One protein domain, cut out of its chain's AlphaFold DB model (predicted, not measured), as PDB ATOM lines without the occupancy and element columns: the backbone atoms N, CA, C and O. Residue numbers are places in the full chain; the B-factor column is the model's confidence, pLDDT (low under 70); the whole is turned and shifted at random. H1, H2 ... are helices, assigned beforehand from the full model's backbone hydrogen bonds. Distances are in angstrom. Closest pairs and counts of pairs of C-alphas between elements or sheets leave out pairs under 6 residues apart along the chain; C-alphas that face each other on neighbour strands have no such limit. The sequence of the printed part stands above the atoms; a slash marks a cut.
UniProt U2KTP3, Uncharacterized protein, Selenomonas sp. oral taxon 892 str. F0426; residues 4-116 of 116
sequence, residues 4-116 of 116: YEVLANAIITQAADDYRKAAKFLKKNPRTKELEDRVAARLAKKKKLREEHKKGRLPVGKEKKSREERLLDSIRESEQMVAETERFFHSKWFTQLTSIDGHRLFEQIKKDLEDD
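What this domain is: This is residues 4 to 116 of the 116 residues of an uncharacterized protein of Selenomonas sp. oral taxon 892 str. F0426 (UniProt U2KTP3). A loose three-helix bundle, H1, H3 and H5, makes one end of the model, and a long helical arm, H2, runs away from it, with residues 52 to 57 sticking out at the arm's far end. H1 and H3 cross at a steep angle, H5 packs on both, and the short H4 sits by the first residues of H1; from the far end of H2 a long link returns to H3. The printed part has 113 residues with five named helices, H1 to H5 in order along the chain, and no named strand; its class is all helix. The whole is extended, with a radius of gyration of the C-alphas of 20.4 A and spans of 65 by 31 by 19 A, and H2 makes much of the length.

Where its parts are: H1, residues 4 to 28, is the longest helix by residues and measures 36.6 A from first to last C-alpha, beginning with C-alpha 4 at (171.217, 205.734, 123.852). H2, residues 33 to 55, measures 32.8 A and ends with C-alpha 55 at (136.267, 195.896, 171.582). H3, residues 67 to 89, measures 32.7 A. H4, residues 94 to 97, measures 5.2 A. H5, residues 102 to 114, measures 18.5 A and ends with C-alpha 114 at (185.946, 203.305, 151.946).

How they stand to each other: H1, H3 and H5 form an up and down bundle, each helix running against the one before it. H1 touches H3 with residues 15 to 26 alone, opposite ways at a steep tilt of 43 degrees; the closest C-alphas, of Ala 22 and Ser 78, are 4.7 A apart. H1 touches H5 with residues 16 to 24 alone, the same way at a tilt of 38 degrees, only just steep; the closest C-alphas are those of Arg 20 and Leu 113, 6.8 A. H3 touches H5, opposite ways at a steep tilt of 41 degrees, with the C-alphas of Phe 89 and Gly 102 closest at 4.8 A. H1 and H4 only just touch, with 3 pairs of C-alphas within 8 A, the closest those of Ala 8 and Leu 97, 5.3 A. H2 touches H3 with residues 35 to 39 alone, opposite ways at a steep tilt of 56 degrees; the closest C-alphas are those of Val 39 and Glu 69, 5.9 A. H2 is apart from H1, H4 and H5. Each O i to N i+4 pair is within hydrogen-bond range in H2, H3 and H5, and 20 of 21 are in H1; H4 is too short for such a pair.

The domain as a whole: The two C-alphas farthest apart, of Gly 56 and Ser 99, are 64.9 A apart. The printed part has no cut. The link from H2 to H3 is long, with 11 residues; the other links are tight. The mean pLDDT of the printed part is 92.3, and residues 58 to 60 are under 70.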
ATOM      1  N   TYR A   4     171.194 206.964 123.057       92.56
ATOM      2  CA  TYR A   4     171.217 205.734 123.852       92.56
ATOM      3  C   TYR A   4     172.417 205.656 124.794       92.56
ATOM      4  O   TYR A   4     172.280 205.204 125.928       92.56
ATOM      5  N   GLU A   5     173.576 206.142 124.357       92.44
ATOM      6  CA  GLU A   5     174.790 206.193 125.173       92.44
ATOM      7  C   GLU A   5     174.616 207.162 126.349       92.44
ATOM      8  O   GLU A   5     174.961 206.841 127.485       92.44
ATOM      9  N   VAL A   6     174.004 208.326 126.103       95.81
ATOM     10  CA  VAL A   6     173.676 209.297 127.159       95.81
ATOM     11  C   VAL A   6     172.737 208.677 128.195       95.81
ATOM     12  O   VAL A   6     172.971 208.813 129.396       95.81
ATOM     13  N   LEU A   7     171.701 207.965 127.743       95.25
ATOM     14  CA  LEU A   7     170.761 207.288 128.634       95.25
ATOM     15  C   LEU A   7     171.438 206.174 129.446       95.25
ATOM     16  O   LEU A   7     171.233 206.094 130.656       95.25
ATOM     17  N   ALA A   8     172.260 205.340 128.805       95.56
ATOM     18  CA  ALA A   8     173.003 204.275 129.470       95.56
ATOM     19  C   ALA A   8     173.924 204.836 130.563       95.56
ATOM     20  O   ALA A   8     173.882 204.376 131.706       95.56
ATOM     21  N   ASN A   9     174.682 205.887 130.242       95.50
ATOM     22  CA  ASN A   9     175.555 206.558 131.200       95.50
ATOM     23  C   ASN A   9     174.762 207.144 132.375       95.50
ATOM     24  O   ASN A   9     175.151 206.941 133.520       95.50
ATOM     25  N   ALA A  10     173.620 207.790 132.120       97.25
ATOM     26  CA  ALA A  10     172.773 208.339 133.178       97.25
ATOM     27  C   ALA A  10     172.265 207.258 134.150       97.25
ATOM     28  O   ALA A  10     172.300 207.461 135.363       97.25
ATOM     29  N   ILE A  11     171.848 206.095 133.635       96.88
ATOM     30  CA  ILE A  11     171.413 204.958 134.464       96.88
ATOM     31  C   ILE A  11     172.572 204.454 135.335       96.88
ATOM     32  O   ILE A  11     172.394 204.236 136.533       96.88
ATOM     33  N   ILE A  12     173.761 204.293 134.747       96.62
ATOM     34  CA  ILE A  12     174.952 203.797 135.450       96.62
ATOM     35  C   ILE A  12     175.390 204.779 136.545       96.62
ATOM     36  O   ILE A  12     175.644 204.364 137.677       96.62
ATOM     37  N   THR A  13     175.442 206.078 136.239       96.56
ATOM     38  CA  THR A  13     175.790 207.122 137.212       96.56
ATOM     39  C   THR A  13     174.782 207.173 138.356       96.56
ATOM     40  O   THR A  13     175.184 207.202 139.517       96.56
ATOM     41  N   GLN A  14     173.482 207.113 138.053       98.00
ATOM     42  CA  GLN A  14     172.436 207.112 139.073       98.00
ATOM     43  C   GLN A  14     172.567 205.904 140.013       98.00
ATOM     44  O   GLN A  14     172.539 206.073 141.230       98.00
ATOM     45  N   ALA A  15     172.799 204.703 139.471       97.75
ATOM     46  CA  ALA A  15     173.001 203.498 140.276       97.75
ATOM     47  C   ALA A  15     174.234 203.601 141.194       97.75
ATOM     48  O   ALA A  15     174.184 203.176 142.350       97.75
ATOM     49  N   ALA A  16     175.330 204.192 140.707       97.25
ATOM     50  CA  ALA A  16     176.526 204.428 141.515       97.25
ATOM     51  C   ALA A  16     176.257 205.413 142.667       97.25
ATOM     52  O   ALA A  16     176.687 205.183 143.800       97.25
ATOM     53  N   ASP A  17     175.521 206.494 142.406       97.19
ATOM     54  CA  ASP A  17     175.174 207.488 143.423       97.19
ATOM     55  C   ASP A  17     174.187 206.952 144.462       97.19
ATOM     56  O   ASP A  17     174.324 207.252 145.653       97.19
ATOM     57  N   ASP A  18     173.215 206.145 144.038       98.06
ATOM     58  CA  ASP A  18     172.258 205.506 144.940       98.06
ATOM     59  C   ASP A  18     172.952 204.500 145.861       98.06
ATOM     60  O   ASP A  18     172.727 204.532 147.075       98.06
ATOM     61  N   TYR A  19     173.885 203.704 145.324       97.81
ATOM     62  CA  TYR A  19     174.752 202.847 146.130       97.81
ATOM     63  C   TYR A  19     175.532 203.663 147.170       97.81
ATOM     64  O   TYR A  19     175.455 203.384 148.368       97.81
ATOM     65  N   ARG A  20     176.244 204.714 146.736       97.31
ATOM     66  CA  ARG A  20     177.060 205.561 147.622       97.31
ATOM     67  C   ARG A  20     176.222 206.166 148.747       97.31
ATOM     68  O   ARG A  20     176.623 206.113 149.907       97.31
ATOM     69  N   LYS A  21     175.053 206.732 148.434       96.75
ATOM     70  CA  LYS A  21     174.159 207.341 149.434       96.75
ATOM     71  C   LYS A  21     173.650 206.308 150.433       96.75
ATOM     72  O   LYS A  21     173.721 206.560 151.638       96.75
ATOM     73  N   ALA A  22     173.176 205.159 149.953       97.56
ATOM     74  CA  ALA A  22     172.657 204.093 150.801       97.56
ATOM     75  C   ALA A  22     173.750 203.526 151.718       97.56
ATOM     76  O   ALA A  22     173.563 203.437 152.930       97.56
ATOM     77  N   ALA A  23     174.936 203.247 151.180       96.62
ATOM     78  CA  ALA A  23     176.056 202.734 151.956       96.62
ATOM     79  C   ALA A  23     176.576 203.761 152.989       96.62
ATOM     80  O   ALA A  23     176.769 203.407 154.157       96.62
ATOM     81  N   LYS A  24     176.696 205.057 152.637       96.19
ATOM     82  CA  LYS A  24     177.016 206.131 153.611       96.19
ATOM     83  C   LYS A  24     175.950 206.236 154.707       96.19
ATOM     84  O   LYS A  24     176.285 206.482 155.869       96.19
ATOM     85  N   PHE A  25     174.675 206.064 154.359       96.75
ATOM     86  CA  PHE A  25     173.579 206.074 155.325       96.75
ATOM     87  C   PHE A  25     173.669 204.891 156.296       96.75
ATOM     88  O   PHE A  25     173.572 205.105 157.505       96.75
ATOM     89  N   LEU A  26     173.921 203.678 155.796       96.19
ATOM     90  CA  LEU A  26     174.054 202.462 156.604       96.19
ATOM     91  C   LEU A  26     175.278 202.492 157.525       96.19
ATOM     92  O   LEU A  26     175.169 202.082 158.677       96.19
ATOM     93  N   LYS A  27     176.407 203.066 157.079       94.06
ATOM     94  CA  LYS A  27     177.602 203.282 157.923       94.06
ATOM     95  C   LYS A  27     177.270 204.096 159.181       94.06
ATOM     96  O   LYS A  27     177.820 203.843 160.248       94.06
ATOM     97  N   LYS A  28     176.351 205.064 159.071       94.56
ATOM     98  CA  LYS A  28     175.899 205.922 160.185       94.56
ATOM     99  C   LYS A  28     174.713 205.344 160.957       94.56
ATOM    100  O   LYS A  28     174.528 205.683 162.122       94.56
ATOM    101  N   ASN A  29     173.901 204.515 160.310       93.94
ATOM    102  CA  ASN A  29     172.664 203.963 160.857       93.94
ATOM    103  C   ASN A  29     172.666 202.436 160.712       93.94
ATOM    104  O   ASN A  29     171.860 201.895 159.952       93.94
ATOM    105  N   PRO A  30     173.568 201.728 161.414       93.25
ATOM    106  CA  PRO A  30     173.589 200.280 161.358       93.25
ATOM    107  C   PRO A  30     172.288 199.723 161.934       93.25
ATOM    108  O   PRO A  30     171.757 200.215 162.936       93.25
ATOM    109  N   ARG A  31     171.781 198.659 161.314       93.12
ATOM    110  CA  ARG A  31     170.628 197.931 161.831       93.12
ATOM    111  C   ARG A  31     171.018 197.217 163.121       93.12
ATOM    112  O   ARG A  31     171.727 196.216 163.100       93.12
ATOM    113  N   THR A  32     170.560 197.733 164.257       94.44
ATOM    114  CA  THR A  32     170.813 197.125 165.566       94.44
ATOM    115  C   THR A  32     169.588 196.375 166.063       94.44
ATOM    116  O   THR A  32     168.457 196.846 165.938       94.44
ATOM    117  N   LYS A  33     169.818 195.224 166.703       94.56
ATOM    118  CA  LYS A  33     168.755 194.439 167.345       94.56
ATOM    119  C   LYS A  33     167.966 195.269 168.364       94.56
ATOM    120  O   LYS A  33     166.752 195.157 168.452       94.56
ATOM    121  N   GLU A  34     168.643 196.162 169.079       93.88
ATOM    122  CA  GLU A  34     168.009 197.053 170.050       93.88
ATOM    123  C   GLU A  34     166.976 197.997 169.408       93.88
ATOM    124  O   GLU A  34     165.880 198.175 169.944       93.88
ATOM    125  N   LEU A  35     167.299 198.593 168.251       91.19
ATOM    126  CA  LEU A  35     166.360 199.435 167.508       91.19
ATOM    127  C   LEU A  35     165.149 198.616 167.044       91.19
ATOM    128  O   LEU A  35     164.012 199.077 167.154       91.19
ATOM    129  N   GLU A  36     165.382 197.396 166.560       93.38
ATOM    130  CA  GLU A  36     164.311 196.490 166.146       93.38
ATOM    131  C   GLU A  36     163.394 196.114 167.306       93.38
ATOM    132  O   GLU A  36     162.175 196.214 167.169       93.38
ATOM    133  N   ASP A  37     163.962 195.749 168.454       95.44
ATOM    134  CA  ASP A  37     163.212 195.369 169.648       95.44
ATOM    135  C   ASP A  37     162.377 196.548 170.171       95.44
ATOM    136  O   ASP A  37     161.200 196.380 170.509       95.44
ATOM    137  N   ARG A  38     162.932 197.771 170.166       93.94
ATOM    138  CA  ARG A  38     162.199 198.998 170.526       93.94
ATOM    139  C   ARG A  38     161.013 199.250 169.596       93.94
ATOM    140  O   ARG A  38     159.895 199.489 170.069       93.94
ATOM    141  N   VAL A  39     161.231 199.158 168.284       94.00
ATOM    142  CA  VAL A  39     160.175 199.325 167.276       94.00
ATOM    143  C   VAL A  39     159.121 198.220 167.404       94.00
ATOM    144  O   VAL A  39     157.923 198.512 167.423       94.00
ATOM    145  N   ALA A  40     159.534 196.965 167.576       94.38
ATOM    146  CA  ALA A  40     158.643 195.822 167.741       94.38
ATOM    147  C   ALA A  40     157.787 195.944 169.008       94.38
ATOM    148  O   ALA A  40     156.568 195.765 168.952       94.38
ATOM    149  N   ALA A  41     158.385 196.328 170.138       94.62
ATOM    150  CA  ALA A  41     157.667 196.566 171.385       94.62
ATOM    151  C   ALA A  41     156.634 197.692 171.233       94.62
ATOM    152  O   ALA A  41     155.504 197.573 171.716       94.62
ATOM    153  N   ARG A  42     156.984 198.774 170.523       91.88
ATOM    154  CA  ARG A  42     156.063 199.882 170.238       91.88
ATOM    155  C   ARG A  42     154.890 199.438 169.367       91.88
ATOM    156  O   ARG A  42     153.740 199.710 169.711       91.88
ATOM    157  N   LEU A  43     155.163 198.713 168.285       91.38
ATOM    158  CA  LEU A  43     154.135 198.169 167.398       91.38
ATOM    159  C   LEU A  43     153.225 197.173 168.129       91.38
ATOM    160  O   LEU A  43     152.009 197.209 167.943       91.38
ATOM    161  N   ALA A  44     153.778 196.339 169.014       93.19
ATOM    162  CA  ALA A  44     153.007 195.416 169.843       93.19
ATOM    163  C   ALA A  44     152.085 196.158 170.824       93.19
ATOM    164  O   ALA A  44     150.906 195.817 170.929       93.19
ATOM    165  N   LYS A  45     152.582 197.208 171.497       91.12
ATOM    166  CA  LYS A  45     151.761 198.075 172.364       91.12
ATOM    167  C   LYS A  45     150.630 198.736 171.573       91.12
ATOM    168  O   LYS A  45     149.473 198.650 171.972       91.12
ATOM    169  N   LYS A  46     150.941 199.308 170.407       87.81
ATOM    170  CA  LYS A  46     149.955 199.921 169.503       87.81
ATOM    171  C   LYS A  46     148.910 198.916 169.014       87.81
ATOM    172  O   LYS A  46     147.729 199.245 168.942       87.81
ATOM    173  N   LYS A  47     149.314 197.679 168.711       89.25
ATOM    174  CA  LYS A  47     148.395 196.597 168.335       89.25
ATOM    175  C   LYS A  47     147.443 196.250 169.483       89.25
ATOM    176  O   LYS A  47     146.247 196.156 169.240       89.25
ATOM    177  N   LYS A  48     147.942 196.124 170.719       88.56
ATOM    178  CA  LYS A  48     147.104 195.866 171.906       88.56
ATOM    179  C   LYS A  48     146.062 196.968 172.121       88.56
ATOM    180  O   LYS A  48     144.880 196.654 172.203       88.56
ATOM    181  N   LEU A  49     146.484 198.235 172.077       85.25
ATOM    182  CA  LEU A  49     145.577 199.387 172.191       85.25
ATOM    183  C   LEU A  49     144.488 199.369 171.112       85.25
ATOM    184  O   LEU A  49     143.320 199.619 171.390       85.25
ATOM    185  N   ARG A  50     144.840 199.027 169.867       82.69
ATOM    186  CA  ARG A  50     143.857 198.906 168.780       82.69
ATOM    187  C   ARG A  50     142.839 197.798 169.027       82.69
ATOM    188  O   ARG A  50     141.659 198.019 168.773       82.69
ATOM    189  N   GLU A  51     143.268 196.635 169.510       86.44
ATOM    190  CA  GLU A  51     142.351 195.537 169.843       86.44
ATOM    191  C   GLU A  51     141.418 195.910 171.005       86.44
ATOM    192  O   GLU A  51     140.228 195.601 170.963       86.44
ATOM    193  N   GLU A  52     141.917 196.627 172.012       84.94
ATOM    194  CA  GLU A  52     141.102 197.166 173.109       84.94
ATOM    195  C   GLU A  52     140.076 198.194 172.604       84.94
ATOM    196  O   GLU A  52     138.883 198.071 172.884       84.94
ATOM    197  N   HIS A  53     140.497 199.151 171.773       82.31
ATOM    198  CA  HIS A  53     139.600 200.149 171.178       82.31
ATOM    199  C   HIS A  53     138.546 199.512 170.259       82.31
ATOM    200  O   HIS A  53     137.388 199.935 170.252       82.31
ATOM    201  N   LYS A  54     138.925 198.465 169.512       81.56
ATOM    202  CA  LYS A  54     138.016 197.696 168.653       81.56
ATOM    203  C   LYS A  54     136.924 197.007 169.470       81.56
ATOM    204  O   LYS A  54     135.766 197.034 169.058       81.56
ATOM    205  N   LYS A  55     137.260 196.450 170.641       84.31
ATOM    206  CA  LYS A  55     136.267 195.896 171.582       84.31
ATOM    207  C   LYS A  55     135.283 196.967 172.070       84.31
ATOM    208  O   LYS A  55     134.102 196.672 172.215       84.31
ATOM    209  N   GLY A  56     135.746 198.206 172.247       80.44
ATOM    210  CA  GLY A  56     134.924 199.355 172.645       80.44
ATOM    211  C   GLY A  56     134.138 200.054 171.521       80.44
ATOM    212  O   GLY A  56     133.420 201.004 171.813       80.44
ATOM    213  N   ARG A  57     134.259 199.625 170.250       73.69
ATOM    214  CA  ARG A  57     133.661 200.272 169.050       73.69
ATOM    215  C   ARG A  57     133.985 201.768 168.896       73.69
ATOM    216  O   ARG A  57     133.218 202.508 168.282       73.69
ATOM    217  N   LEU A  58     135.123 202.220 169.417       69.94
ATOM    218  CA  LEU A  58     135.582 203.598 169.238       69.94
ATOM    219  C   LEU A  58     136.312 203.746 167.890       69.94
ATOM    220  O   LEU A  58     137.070 202.850 167.504       69.94
ATOM    221  N   PRO A  59     136.132 204.864 167.161       66.19
ATOM    222  CA  PRO A  59     136.851 205.103 165.917       66.19
ATOM    223  C   PRO A  59     138.359 205.217 166.177       66.19
ATOM    224  O   PRO A  59     138.822 206.043 166.963       66.19
ATOM    225  N   VAL A  60     139.145 204.378 165.498       66.56
ATOM    226  CA  VAL A  60     140.612 204.386 165.585       66.56
ATOM    227  C   VAL A  60     141.168 205.333 164.522       66.56
ATOM    228  O   VAL A  60     141.064 205.071 163.325       66.56
ATOM    229  N   GLY A  61     141.787 206.432 164.955       71.75
ATOM    230  CA  GLY A  61     142.466 207.368 164.059       71.75
ATOM    231  C   GLY A  61     143.695 206.757 163.366       71.75
ATOM    232  O   GLY A  61     144.351 205.846 163.882       71.75
ATOM    233  N   LYS A  62     144.051 207.285 162.185       75.12
ATOM    234  CA  LYS A  62     145.295 206.919 161.486       75.12
ATOM    235  C   LYS A  62     146.501 207.487 162.237       75.12
ATOM    236  O   LYS A  62     146.899 208.630 162.045       75.12
ATOM    237  N   GLU A  63     147.094 206.673 163.094       75.44
ATOM    238  CA  GLU A  63     148.283 207.063 163.845       75.44
ATOM    239  C   GLU A  63     149.552 206.948 162.983       75.44
ATOM    240  O   GLU A  63     149.873 205.865 162.478       75.44
ATOM    241  N   LYS A  64     150.273 208.069 162.837       86.75
ATOM    242  CA  LYS A  64     151.500 208.190 162.031       86.75
ATOM    243  C   LYS A  64     152.614 207.269 162.548       86.75
ATOM    244  O   LYS A  64     152.675 206.971 163.740       86.75
ATOM    245  N   LYS A  65     153.517 206.853 161.649       89.38
ATOM    246  CA  LYS A  65     154.719 206.091 162.023       89.38
ATOM    247  C   LYS A  65     155.626 206.911 162.938       89.38
ATOM    248  O   LYS A  65     155.819 208.110 162.682       89.38
ATOM    249  N   SER A  66     156.195 206.253 163.946       92.44
ATOM    250  CA  SER A  66     157.226 206.818 164.826       92.44
ATOM    251  C   SER A  66     158.490 207.188 164.046       92.44
ATOM    252  O   SER A  66     158.742 206.646 162.973       92.44
ATOM    253  N   ARG A  67     159.324 208.072 164.607       93.50
ATOM    254  CA  ARG A  67     160.663 208.354 164.069       93.50
ATOM    255  C   ARG A  67     161.504 207.077 163.962       93.50
ATOM    256  O   ARG A  67     162.119 206.867 162.931       93.50
ATOM    257  N   GLU A  68     161.482 206.225 164.987       93.00
ATOM    258  CA  GLU A  68     162.231 204.956 165.001       93.00
ATOM    259  C   GLU A  68     161.698 203.952 163.969       93.00
ATOM    260  O   GLU A  68     162.481 203.280 163.311       93.00
ATOM    261  N   GLU A  69     160.377 203.897 163.769       93.62
ATOM    262  CA  GLU A  69     159.762 203.063 162.723       93.62
ATOM    263  C   GLU A  69     160.210 203.519 161.329       93.62
ATOM    264  O   GLU A  69     160.643 202.702 160.528       93.62
ATOM    265  N   ARG A  70     160.174 204.833 161.059       95.69
ATOM    266  CA  ARG A  70     160.650 205.394 159.782       95.69
ATOM    267  C   ARG A  70     162.146 205.195 159.584       95.69
ATOM    268  O   ARG A  70     162.575 204.988 158.458       95.69
ATOM    269  N   LEU A  71     162.928 205.282 160.659       95.19
ATOM    270  CA  LEU A  71     164.361 205.022 160.604       95.19
ATOM    271  C   LEU A  71     164.623 203.567 160.216       95.19
ATOM    272  O   LEU A  71     165.413 203.327 159.315       95.19
ATOM    273  N   LEU A  72     163.933 202.609 160.842       94.31
ATOM    274  CA  LEU A  72     164.088 201.195 160.508       94.31
ATOM    275  C   LEU A  72     163.642 200.889 159.070       94.31
ATOM    276  O   LEU A  72     164.308 200.115 158.387       94.31
ATOM    277  N   ASP A  73     162.559 201.511 158.600       95.81
ATOM    278  CA  ASP A  73     162.134 201.414 157.197       95.81
ATOM    279  C   ASP A  73     163.219 201.959 156.255       95.81
ATOM    280  O   ASP A  73     163.629 201.266 155.331       95.81
ATOM    281  N   SER A  74     163.764 203.144 156.543       96.94
ATOM    282  CA  SER A  74     164.826 203.764 155.738       96.94
ATOM    283  C   SER A  74     166.134 202.960 155.741       96.94
ATOM    284  O   SER A  74     166.818 202.900 154.720       96.94
ATOM    285  N   ILE A  75     166.478 202.307 156.859       97.44
ATOM    286  CA  ILE A  75     167.607 201.366 156.936       97.44
ATOM    287  C   ILE A  75     167.361 200.186 155.999       97.44
ATOM    288  O   ILE A  75     168.216 199.890 155.175       97.44
ATOM    289  N   ARG A  76     166.184 199.556 156.065       96.44
ATOM    290  CA  ARG A  76     165.842 198.412 155.203       96.44
ATOM    291  C   ARG A  76     165.831 198.782 153.724       96.44
ATOM    292  O   ARG A  76     166.352 198.032 152.908       96.44
ATOM    293  N   GLU A  77     165.273 199.940 153.387       97.00
ATOM    294  CA  GLU A  77     165.293 200.479 152.023       97.00
ATOM    295  C   GLU A  77     166.732 200.709 151.541       97.00
ATOM    296  O   GLU A  77     167.060 200.387 150.404       97.00
ATOM    297  N   SER A  78     167.617 201.195 152.414       97.50
ATOM    298  CA  SER A  78     169.034 201.385 152.080       97.50
ATOM    299  C   SER A  78     169.784 200.053 151.931       97.50
ATOM    300  O   SER A  78     170.586 199.914 151.012       97.50
ATOM    301  N   GLU A  79     169.514 199.060 152.789       97.31
ATOM    302  CA  GLU A  79     170.054 197.691 152.663       97.31
ATOM    303  C   GLU A  79     169.649 197.080 151.315       97.31
ATOM    304  O   GLU A  79     170.479 196.517 150.600       97.31
ATOM    305  N   GLN A  80     168.379 197.243 150.944       97.62
ATOM    306  CA  GLN A  80     167.859 196.788 149.662       97.62
ATOM    307  C   GLN A  80     168.515 197.527 148.492       97.62
ATOM    308  O   GLN A  80     168.946 196.878 147.544       97.62
ATOM    309  N   MET A  81     168.656 198.852 148.576       97.69
ATOM    310  CA  MET A  81     169.302 199.657 147.537       97.69
ATOM    311  C   MET A  81     170.745 199.208 147.285       97.69
ATOM    312  O   MET A  81     171.157 199.056 146.135       97.69
ATOM    313  N   VAL A  82     171.507 198.932 148.345       97.56
ATOM    314  CA  VAL A  82     172.870 198.388 148.236       97.56
ATOM    315  C   VAL A  82     172.876 197.040 147.510       97.56
ATOM    316  O   VAL A  82     173.647 196.852 146.570       97.56
ATOM    317  N   ALA A  83     171.991 196.119 147.892       97.38
ATOM    318  CA  ALA A  83     171.929 194.797 147.271       97.38
ATOM    319  C   ALA A  83     171.462 194.848 145.801       97.38
ATOM    320  O   ALA A  83     171.960 194.105 144.952       97.38
ATOM    321  N   GLU A  84     170.500 195.713 145.480       97.50
ATOM    322  CA  GLU A  84     169.952 195.848 144.127       97.50
ATOM    323  C   GLU A  84     170.935 196.519 143.171       97.50
ATOM    324  O   GLU A  84     171.062 196.081 142.027       97.50
ATOM    325  N   THR A  85     171.671 197.529 143.638       97.31
ATOM    326  CA  THR A  85     172.721 198.181 142.845       97.31
ATOM    327  C   THR A  85     173.880 197.227 142.570       97.31
ATOM    328  O   THR A  85     174.266 197.079 141.412       97.31
ATOM    329  N   GLU A  86     174.359 196.476 143.568       97.12
ATOM    330  CA  GLU A  86     175.361 195.418 143.356       97.12
ATOM    331  C   GLU A  86     174.886 194.391 142.321       97.12
ATOM    332  O   GLU A  86     175.601 194.045 141.376       97.12
ATOM    333  N   ARG A  87     173.634 193.941 142.445       97.94
ATOM    334  CA  ARG A  87     173.033 193.020 141.481       97.94
ATOM    335  C   ARG A  87     172.947 193.629 140.082       97.94
ATOM    336  O   ARG A  87     173.149 192.902 139.111       97.94
ATOM    337  N   PHE A  88     172.632 194.918 139.964       97.81
ATOM    338  CA  PHE A  88     172.580 195.630 138.687       97.81
ATOM    339  C   PHE A  88     173.947 195.625 137.999       97.81
ATOM    340  O   PHE A  88     174.019 195.177 136.854       97.81
ATOM    341  N   PHE A  89     175.019 196.020 138.692       97.56
ATOM    342  CA  PHE A  89     176.376 196.044 138.126       97.56
ATOM    343  C   PHE A  89     176.880 194.649 137.720       97.56
ATOM    344  O   PHE A  89     177.585 194.515 136.722       97.56
ATOM    345  N   HIS A  90     176.460 193.596 138.426       96.69
ATOM    346  CA  HIS A  90     176.777 192.204 138.077       96.69
ATOM    347  C   HIS A  90     175.804 191.562 137.072       96.69
ATOM    348  O   HIS A  90     175.939 190.385 136.728       96.69
ATOM    349  N   SER A  91     174.790 192.290 136.605       96.75
ATOM    350  CA  SER A  91     173.760 191.725 135.736       96.75
ATOM    351  C   SER A  91     174.194 191.666 134.271       96.75
ATOM    352  O   SER A  91     174.923 192.517 133.766       96.75
ATOM    353  N   LYS A  92     173.612 190.718 133.525       95.62
ATOM    354  CA  LYS A  92     173.706 190.691 132.053       95.62
ATOM    355  C   LYS A  92     173.097 191.927 131.386       95.62
ATOM    356  O   LYS A  92     173.352 192.170 130.216       95.62
ATOM    357  N   TRP A  93     172.250 192.672 132.095       94.56
ATOM    358  CA  TRP A  93     171.679 193.907 131.571       94.56
ATOM    359  C   TRP A  93     172.729 195.019 131.515       94.56
ATOM    360  O   TRP A  93     172.807 195.731 130.521       94.56
ATOM    361  N   PHE A  94     173.608 195.106 132.519       96.19
ATOM    362  CA  PHE A  94     174.716 196.062 132.527       96.19
ATOM    363  C   PHE A  94     175.617 195.912 131.294       96.19
ATOM    364  O   PHE A  94     175.960 196.903 130.655       96.19
ATOM    365  N   THR A  95     175.902 194.671 130.881       94.12
ATOM    366  CA  THR A  95     176.721 194.395 129.688       94.12
ATOM    367  C   THR A  95     176.046 194.799 128.372       94.12
ATOM    368  O   THR A  95     176.709 194.834 127.341       94.12
ATOM    369  N   GLN A  96     174.731 195.046 128.370       93.88
ATOM    370  CA  GLN A  96     174.021 195.610 127.213       93.88
ATOM    371  C   GLN A  96     174.114 197.139 127.177       93.88
ATOM    372  O   GLN A  96     174.033 197.728 126.105       93.88
ATOM    373  N   LEU A  97     174.277 197.781 128.339       93.38
ATOM    374  CA  LEU A  97     174.389 199.237 128.451       93.38
ATOM    375  C   LEU A  97     175.803 199.733 128.139       93.38
ATOM    376  O   LEU A  97     175.967 200.845 127.645       93.38
ATOM    377  N   THR A  98     176.825 198.933 128.445       93.81
ATOM    378  CA  THR A  98     178.226 199.305 128.237       93.81
ATOM    379  C   THR A  98     179.125 198.082 128.064       93.81
ATOM    380  O   THR A  98     178.838 197.002 128.574       93.81
ATOM    381  N   SER A  99     180.248 198.260 127.363       92.56
ATOM    382  CA  SER A  99     181.311 197.248 127.248       92.56
ATOM    383  C   SER A  99     182.257 197.215 128.457       92.56
ATOM    384  O   SER A  99     183.180 196.402 128.485       92.56
ATOM    385  N   ILE A 100     182.067 198.101 129.439       93.75
ATOM    386  CA  ILE A 100     182.843 198.121 130.685       93.75
ATOM    387  C   ILE A 100     182.508 196.883 131.532       93.75
ATOM    388  O   ILE A 100     181.365 196.436 131.589       93.75
ATOM    389  N   ASP A 101     183.507 196.355 132.239       94.19
ATOM    390  CA  ASP A 101     183.314 195.305 133.239       94.19
ATOM    391  C   ASP A 101     182.625 195.881 134.489       94.19
ATOM    392  O   ASP A 101     183.231 196.617 135.275       94.19
ATOM    393  N   GLY A 102     181.346 195.540 134.665       95.25
ATOM    394  CA  GLY A 102     180.530 196.008 135.784       95.25
ATOM    395  C   GLY A 102     181.019 195.536 137.152       95.25
ATOM    396  O   GLY A 102     180.902 196.288 138.118       95.25
ATOM    397  N   HIS A 103     181.647 194.358 137.242       95.19
ATOM    398  CA  HIS A 103     182.209 193.863 138.500       95.19
ATOM    399  C   HIS A 103     183.410 194.710 138.920       95.19
ATOM    400  O   HIS A 103     183.524 195.116 140.075       95.19
ATOM    401  N   ARG A 104     184.305 195.030 137.979       95.75
ATOM    402  CA  ARG A 104     185.455 195.906 138.259       95.75
ATOM    403  C   ARG A 104     185.026 197.326 138.598       95.75
ATOM    404  O   ARG A 104     185.584 197.919 139.519       95.75
ATOM    405  N   LEU A 105     184.041 197.861 137.876       95.75
ATOM    406  CA  LEU A 105     183.505 199.192 138.149       95.75
ATOM    407  C   LEU A 105     182.913 199.270 139.559       95.75
ATOM    408  O   LEU A 105     183.185 200.220 140.288       95.75
ATOM    409  N   PHE A 106     182.126 198.269 139.954       96.25
ATOM    410  CA  PHE A 106     181.491 198.265 141.264       96.25
ATOM    411  C   PHE A 106     182.497 198.122 142.408       96.25
ATOM    412  O   PHE A 106     182.407 198.857 143.387       96.25
ATOM    413  N   GLU A 107     183.505 197.260 142.265       95.94
ATOM    414  CA  GLU A 107     184.585 197.145 143.254       95.94
ATOM    415  C   GLU A 107     185.382 198.451 143.397       95.94
ATOM    416  O   GLU A 107     185.733 198.840 144.511       95.94
ATOM    417  N   GLN A 108     185.591 199.193 142.304       95.62
ATOM    418  CA  GLN A 108     186.186 200.528 142.387       95.62
ATOM    419  C   GLN A 108     185.283 201.500 143.161       95.62
ATOM    420  O   GLN A 108     185.767 202.210 144.035       95.62
ATOM    421  N   ILE A 109     183.969 201.491 142.906       95.19
ATOM    422  CA  ILE A 109     183.007 202.333 143.635       95.19
ATOM    423  C   ILE A 109     183.005 202.009 145.137       95.19
ATOM    424  O   ILE A 109     182.915 202.929 145.952       95.19
ATOM    425  N   LYS A 110     183.094 200.726 145.516       95.00
ATOM    426  CA  LYS A 110     183.214 200.311 146.924       95.00
ATOM    427  C   LYS A 110     184.474 200.877 147.560       95.00
ATOM    428  O   LYS A 110     184.392 201.460 148.635       95.00
ATOM    429  N   LYS A 111     185.610 200.734 146.881       94.12
ATOM    430  CA  LYS A 111     186.898 201.213 147.371       94.12
ATOM    431  C   LYS A 111     186.913 202.732 147.556       94.12
ATOM    432  O   LYS A 111     187.252 203.205 148.633       94.12
ATOM    433  N   ASP A 112     186.447 203.480 146.556       93.00
ATOM    434  CA  ASP A 112     186.354 204.945 146.626       93.00
ATOM    435  C   ASP A 112     185.494 205.409 147.812       93.00
ATOM    436  O   ASP A 112     185.720 206.469 148.382       93.00
ATOM    437  N   LEU A 113     184.483 204.619 148.181       91.56
ATOM    438  CA  LEU A 113     183.620 204.905 149.321       91.56
ATOM    439  C   LEU A 113     184.289 204.614 150.675       91.56
ATOM    440  O   LEU A 113     183.931 205.237 151.676       91.56
ATOM    441  N   GLU A 114     185.184 203.630 150.737       85.81
ATOM    442  CA  GLU A 114     185.946 203.305 151.946       85.81
ATOM    443  C   GLU A 114     187.028 204.349 152.235       85.81
ATOM    444  O   GLU A 114     187.281 204.637 153.407       85.81
ATOM    445  N   ASP A 115     187.600 204.929 151.178       82.25
ATOM    446  CA  ASP A 115     188.624 205.976 151.240       82.25
ATOM    447  C   ASP A 115     188.046 207.380 151.588       82.25
ATOM    448  O   ASP A 115     188.806 208.277 151.962       82.25
ATOM    449  N   ASP A 116     186.716 207.552 151.512       70.94
ATOM    450  CA  ASP A 116     185.913 208.762 151.820       70.94
ATOM    451  C   ASP A 116     185.436 208.855 153.297       70.94
ATOM    452  O   ASP A 116     185.486 209.972 153.868       70.94
TER     453      ASP A 116